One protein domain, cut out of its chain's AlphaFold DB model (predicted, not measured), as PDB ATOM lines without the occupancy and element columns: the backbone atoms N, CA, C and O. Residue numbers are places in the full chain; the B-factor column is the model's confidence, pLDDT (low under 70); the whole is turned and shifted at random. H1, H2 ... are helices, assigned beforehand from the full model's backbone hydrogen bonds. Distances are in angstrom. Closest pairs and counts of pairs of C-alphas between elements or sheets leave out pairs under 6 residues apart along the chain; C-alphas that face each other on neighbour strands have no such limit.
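What this domain is: This is residues 63 to 113 of the 113 residues of the protein "Uncharacterized conserved membrane protein" of Synechococcus sp. (strain WH8103) (UniProt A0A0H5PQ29). A long helix, H1, and a shorter one, H2, form the unequal arms of an open, flat V, with the link between them as its broad base. The arms stay apart, the space between them is empty, and a short tail follows H2. The printed part has 51 residues, with two named helices in the order H1, H2 and no named strand; its class is all helix. It is extended, with a radius of gyration of the C-alphas of 17.7 A and spans of 52 by 28 by 7 A.

Where its parts are: H1, residues 64 to 89, is 37.0 A long and begins at C-alpha 64 (166.193, 125.617, 187.013). H2, residues 96 to 109, is 20.1 A long and ends at C-alpha 109 (184.040, 137.745, 155.452).

How they stand to each other: H1 and H2 are apart, with no C-alpha of the one within 8 A of the other. A short link of 6 residues joins them. In H1 and H2 every O i to N i+4 pair is within hydrogen-bond range.

The domain as a whole: The two C-alphas farthest apart, those of Ser 63 and Gln 97, are 52.8 A apart. The printed part has no cut. In this model, pLDDT is under 70 at residues 92 to 94 and 111 to 113.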
ATOM      1  N   SER A  63     162.714 126.750 190.268       93.25
ATOM      2  CA  SER A  63     163.278 125.614 189.533       93.25
ATOM      3  C   SER A  63     164.231 126.096 188.428       93.25
ATOM      4  O   SER A  63     164.094 127.208 187.916       93.25
ATOM      5  N   LEU A  64     165.194 125.257 188.031       92.06
ATOM      6  CA  LEU A  64     166.193 125.617 187.013       92.06
ATOM      7  C   LEU A  64     165.540 126.073 185.703       92.06
ATOM      8  O   LEU A  64     165.923 127.096 185.143       92.06
ATOM      9  N   SER A  65     164.499 125.366 185.258       95.06
ATOM     10  CA  SER A  65     163.752 125.716 184.048       95.06
ATOM     11  C   SER A  65     163.110 127.101 184.148       95.06
ATOM     12  O   SER A  65     163.175 127.874 183.199       95.06
ATOM     13  N   GLN A  66     162.526 127.447 185.300       94.12
ATOM     14  CA  GLN A  66     161.921 128.765 185.513       94.12
ATOM     15  C   GLN A  66     162.974 129.879 185.559       94.12
ATOM     16  O   GLN A  66     162.759 130.929 184.960       94.12
ATOM     17  N   ALA A  67     164.117 129.649 186.210       95.19
ATOM     18  CA  ALA A  67     165.210 130.621 186.254       95.19
ATOM     19  C   ALA A  67     165.813 130.870 184.859       95.19
ATOM     20  O   ALA A  67     166.038 132.018 184.481       95.19
ATOM     21  N   LEU A  68     165.996 129.812 184.060       95.12
ATOM     22  CA  LEU A  68     166.454 129.920 182.672       95.12
ATOM     23  C   LEU A  68     165.442 130.650 181.782       95.12
ATOM     24  O   LEU A  68     165.841 131.472 180.962       95.12
ATOM     25  N   LEU A  69     164.140 130.400 181.951       96.19
ATOM     26  CA  LEU A  69     163.096 131.130 181.222       96.19
ATOM     27  C   LEU A  69     163.054 132.614 181.608       96.19
ATOM     28  O   LEU A  69     162.887 133.468 180.735       96.19
ATOM     29  N   ALA A  70     163.234 132.928 182.893       94.88
ATOM     30  CA  ALA A  70     163.324 134.305 183.367       94.88
ATOM     31  C   ALA A  70     164.537 135.022 182.754       94.88
ATOM     32  O   ALA A  70     164.388 136.113 182.197       94.88
ATOM     33  N   LEU A  71     165.707 134.376 182.772       96.00
ATOM     34  CA  LEU A  71     166.921 134.904 182.156       96.00
ATOM     35  C   LEU A  71     166.757 135.097 180.641       96.00
ATOM     36  O   LEU A  71     167.061 136.165 180.116       96.00
ATOM     37  N   ALA A  72     166.215 134.103 179.934       96.06
ATOM     38  CA  ALA A  72     165.979 134.179 178.493       96.06
ATOM     39  C   ALA A  72     165.026 135.325 178.127       96.06
ATOM     40  O   ALA A  72     165.259 136.041 177.152       96.06
ATOM     41  N   SER A  73     163.983 135.536 178.931       96.38
ATOM     42  CA  SER A  73     163.044 136.646 178.748       96.38
ATOM     43  C   SER A  73     163.734 137.998 178.944       96.38
ATOM     44  O   SER A  73     163.552 138.902 178.129       96.38
ATOM     45  N   ALA A  74     164.576 138.131 179.975       95.50
ATOM     46  CA  ALA A  74     165.366 139.337 180.209       95.50
ATOM     47  C   ALA A  74     166.342 139.617 179.051       95.50
ATOM     48  O   ALA A  74     166.389 140.738 178.538       95.50
ATOM     49  N   ASN A  75     167.046 138.587 178.574       96.38
ATOM     50  CA  ASN A  75     167.973 138.691 177.448       96.38
ATOM     51  C   ASN A  75     167.260 139.050 176.141       96.38
ATOM     52  O   ASN A  75     167.774 139.855 175.368       96.38
ATOM     53  N   LEU A  76     166.048 138.535 175.906       97.06
ATOM     54  CA  LEU A  76     165.246 138.905 174.739       97.06
ATOM     55  C   LEU A  76     164.840 140.385 174.769       97.06
ATOM     56  O   LEU A  76     164.904 141.065 173.743       97.06
ATOM     57  N   VAL A  77     164.455 140.903 175.938       97.56
ATOM     58  CA  VAL A  77     164.130 142.327 176.111       97.56
ATOM     59  C   VAL A  77     165.369 143.194 175.885       97.56
ATOM     60  O   VAL A  77     165.305 144.152 175.111       97.56
ATOM     61  N   LEU A  78     166.506 142.840 176.493       95.56
ATOM     62  CA  LEU A  78     167.782 143.534 176.292       95.56
ATOM     63  C   LEU A  78     168.208 143.530 174.821       95.56
ATOM     64  O   LEU A  78     168.564 144.580 174.282       95.56
ATOM     65  N   ALA A  79     168.109 142.383 174.146       94.81
ATOM     66  CA  ALA A  79     168.387 142.260 172.720       94.81
ATOM     67  C   ALA A  79     167.453 143.154 171.893       94.81
ATOM     68  O   ALA A  79     167.915 143.889 171.023       94.81
ATOM     69  N   GLY A  80     166.152 143.160 172.198       94.62
ATOM     70  CA  GLY A  80     165.175 144.017 171.529       94.62
ATOM     71  C   GLY A  80     165.489 145.510 171.672       94.62
ATOM     72  O   GLY A  80     165.428 146.248 170.687       94.62
ATOM     73  N   ILE A  81     165.866 145.958 172.873       96.06
ATOM     74  CA  ILE A  81     166.265 147.351 173.131       96.06
ATOM     75  C   ILE A  81     167.558 147.685 172.382       96.06
ATOM     76  O   ILE A  81     167.609 148.689 171.672       96.06
ATOM     77  N   SER A  82     168.576 146.829 172.486       93.31
ATOM     78  CA  SER A  82     169.869 147.013 171.818       93.31
ATOM     79  C   SER A  82     169.714 147.111 170.297       93.31
ATOM     80  O   SER A  82     170.229 148.041 169.679       93.31
ATOM     81  N   LEU A  83     168.902 146.235 169.693       93.12
ATOM     82  CA  LEU A  83     168.595 146.270 168.262       93.12
ATOM     83  C   LEU A  83     167.836 147.535 167.855       93.12
ATOM     84  O   LEU A  83     168.106 148.087 166.789       93.12
ATOM     85  N   ARG A  84     166.906 148.030 168.682       92.00
ATOM     86  CA  ARG A  84     166.212 149.294 168.395       92.00
ATOM     87  C   ARG A  84     167.159 150.484 168.438       92.00
ATOM     88  O   ARG A  84     167.116 151.301 167.521       92.00
ATOM     89  N   ILE A  85     168.003 150.575 169.463       92.69
ATOM     90  CA  ILE A  85     168.975 151.666 169.604       92.69
ATOM     91  C   ILE A  85     169.995 151.598 168.464       92.69
ATOM     92  O   ILE A  85     170.174 152.577 167.743       92.69
ATOM     93  N   GLY A  86     170.593 150.429 168.228       86.75
ATOM     94  CA  GLY A  86     171.530 150.214 167.125       86.75
ATOM     95  C   GLY A  86     170.899 150.529 165.769       86.75
ATOM     96  O   GLY A  86     171.476 151.262 164.974       86.75
ATOM     97  N   GLY A  87     169.668 150.072 165.531       87.19
ATOM     98  CA  GLY A  87     168.921 150.374 164.312       87.19
ATOM     99  C   GLY A  87     168.596 151.859 164.137       87.19
ATOM    100  O   GLY A  87     168.518 152.328 163.008       87.19
ATOM    101  N   GLN A  88     168.422 152.623 165.217       87.62
ATOM    102  CA  GLN A  88     168.256 154.078 165.140       87.62
ATOM    103  C   GLN A  88     169.573 154.789 164.818       87.62
ATOM    104  O   GLN A  88     169.584 155.667 163.961       87.62
ATOM    105  N   VAL A  89     170.680 154.381 165.442       85.44
ATOM    106  CA  VAL A  89     172.017 154.929 165.152       85.44
ATOM    107  C   VAL A  89     172.418 154.645 163.701       85.44
ATOM    108  O   VAL A  89     172.944 155.519 163.015       85.44
ATOM    109  N   LEU A  90     172.097 153.452 163.197       80.31
ATOM    110  CA  LEU A  90     172.379 153.032 161.823       80.31
ATOM    111  C   LEU A  90     171.436 153.649 160.771       80.31
ATOM    112  O   LEU A  90     171.644 153.433 159.583       80.31
ATOM    113  N   LYS A  91     170.400 154.410 161.149       72.00
ATOM    114  CA  LYS A  91     169.533 155.116 160.180       72.00
ATOM    115  C   LYS A  91     170.143 156.410 159.639       72.00
ATOM    116  O   LYS A  91     169.551 157.020 158.750       72.00
ATOM    117  N   ALA A  92     171.287 156.852 160.162       69.75
ATOM    118  CA  ALA A  92     171.980 158.018 159.630       69.75
ATOM    119  C   ALA A  92     172.410 157.771 158.165       69.75
ATOM    120  O   ALA A  92     172.819 156.656 157.835       69.75
ATOM    121  N   PRO A  93     172.323 158.776 157.273       68.69
ATOM    122  CA  PRO A  93     172.745 158.621 155.886       68.69
ATOM    123  C   PRO A  93     174.250 158.339 155.837       68.69
ATOM    124  O   PRO A  93     175.074 159.223 156.076       68.69
ATOM    125  N   PHE A  94     174.612 157.088 155.552       63.47
ATOM    126  CA  PHE A  94     176.003 156.714 155.328       63.47
ATOM    127  C   PHE A  94     176.499 157.333 154.021       63.47
ATOM    128  O   PHE A  94     175.787 157.353 153.016       63.47
ATOM    129  N   LEU A  95     177.742 157.815 154.025       75.00
ATOM    130  CA  LEU A  95     178.424 158.212 152.797       75.00
ATOM    131  C   LEU A  95     178.471 157.007 151.827       75.00
ATOM    132  O   LEU A  95     178.681 155.875 152.267       75.00
ATOM    133  N   PRO A  96     178.330 157.209 150.504       70.88
ATOM    134  CA  PRO A  96     178.382 156.112 149.528       70.88
ATOM    135  C   PRO A  96     179.666 155.275 149.643       70.88
ATOM    136  O   PRO A  96     179.641 154.053 149.520       70.88
ATOM    137  N   GLN A  97     180.775 155.938 149.984       70.12
ATOM    138  CA  GLN A  97     182.089 155.329 150.198       70.12
ATOM    139  C   GLN A  97     182.109 154.345 151.384       70.12
ATOM    140  O   GLN A  97     182.800 153.329 151.318       70.12
ATOM    141  N   THR A  98     181.339 154.591 152.454       74.56
ATOM    142  CA  THR A  98     181.249 153.664 153.593       74.56
ATOM    143  C   THR A  98     180.414 152.438 153.260       74.56
ATOM    144  O   THR A  98     180.780 151.346 153.679       74.56
ATOM    145  N   LEU A  99     179.340 152.579 152.478       75.06
ATOM    146  CA  LEU A  99     178.520 151.441 152.042       75.06
ATOM    147  C   LEU A  99     179.301 150.499 151.122       75.06
ATOM    148  O   LEU A  99     179.241 149.280 151.280       75.06
ATOM    149  N   GLU A 100     180.071 151.061 150.192       76.00
ATOM    150  CA  GLU A 100     180.900 150.287 149.272       76.00
ATOM    151  C   GLU A 100     182.035 149.560 150.009       76.00
ATOM    152  O   GLU A 100     182.235 148.359 149.802       76.00
ATOM    153  N   GLY A 101     182.695 150.243 150.953       75.56
ATOM    154  CA  GLY A 101     183.678 149.638 151.853       75.56
ATOM    155  C   GLY A 101     183.087 148.495 152.681       75.56
ATOM    156  O   GLY A 101     183.635 147.395 152.676       75.56
ATOM    157  N   LEU A 102     181.926 148.717 153.308       75.75
ATOM    158  CA  LEU A 102     181.238 147.705 154.114       75.75
ATOM    159  C   LEU A 102     180.835 146.493 153.266       75.75
ATOM    160  O   LEU A 102     181.016 145.358 153.695       75.75
ATOM    161  N   SER A 103     180.347 146.718 152.041       77.06
ATOM    162  CA  SER A 103     179.965 145.638 151.123       77.06
ATOM    163  C   SER A 103     181.148 144.739 150.755       77.06
ATOM    164  O   SER A 103     181.004 143.515 150.749       77.06
ATOM    165  N   ARG A 104     182.334 145.326 150.527       77.81
ATOM    166  CA  ARG A 104     183.566 144.578 150.249       77.81
ATOM    167  C   ARG A 104     184.016 143.780 151.464       77.81
ATOM    168  O   ARG A 104     184.371 142.617 151.320       77.81
ATOM    169  N   THR A 105     183.961 144.369 152.659       77.69
ATOM    170  CA  THR A 105     184.339 143.659 153.891       77.69
ATOM    171  C   THR A 105     183.370 142.517 154.197       77.69
ATOM    172  O   THR A 105     183.802 141.421 154.532       77.69
ATOM    173  N   VAL A 106     182.064 142.735 154.028       78.69
ATOM    174  CA  VAL A 106     181.035 141.705 154.229       78.69
ATOM    175  C   VAL A 106     181.187 140.568 153.217       78.69
ATOM    176  O   VAL A 106     181.086 139.409 153.607       78.69
ATOM    177  N   ARG A 107     181.487 140.866 151.945       79.44
ATOM    178  CA  ARG A 107     181.804 139.845 150.933       79.44
ATOM    179  C   ARG A 107     183.021 139.011 151.289       79.44
ATOM    180  O   ARG A 107     182.923 137.786 151.286       79.44
ATOM    181  N   ALA A 108     184.109 139.678 151.661       78.44
ATOM    182  CA  ALA A 108     185.349 139.024 152.047       78.44
ATOM    183  C   ALA A 108     185.153 138.115 153.273       78.44
ATOM    184  O   ALA A 108     185.663 136.999 153.310       78.44
ATOM    185  N   VAL A 109     184.361 138.549 154.259       72.31
ATOM    186  CA  VAL A 109     184.040 137.745 155.452       72.31
ATOM    187  C   VAL A 109     183.089 136.586 155.132       72.31
ATOM    188  O   VAL A 109     183.232 135.506 155.697       72.31
ATOM    189  N   LEU A 110     182.133 136.774 154.219       78.44
ATOM    190  CA  LEU A 110     181.199 135.725 153.785       78.44
ATOM    191  C   LEU A 110     181.788 134.778 152.724       78.44
ATOM    192  O   LEU A 110     181.077 133.883 152.267       78.44
ATOM    193  N   GLY A 111     183.047 134.971 152.313       67.38
ATOM    194  CA  GLY A 111     183.706 134.162 151.281       67.38
ATOM    195  C   GLY A 111     183.041 134.256 149.904       67.38
ATOM    196  O   GLY A 111     183.150 133.335 149.098       67.38
ATOM    197  N   ARG A 112     182.297 135.337 149.655       61.12
ATOM    198  CA  ARG A 112     181.661 135.628 148.371       61.12
ATOM    199  C   ARG A 112     182.438 136.760 147.724       61.12
ATOM    200  O   ARG A 112     182.035 137.903 147.887       61.12
ATOM    201  N   ASP A 113     183.532 136.463 147.044       54.41
ATOM    202  CA  ASP A 113     184.146 137.443 146.140       54.41
ATOM    203  C   ASP A 113     183.249 137.651 144.903       54.41
ATOM    204  O   ASP A 113     182.857 136.639 144.274       54.41
TER     205      ASP A 113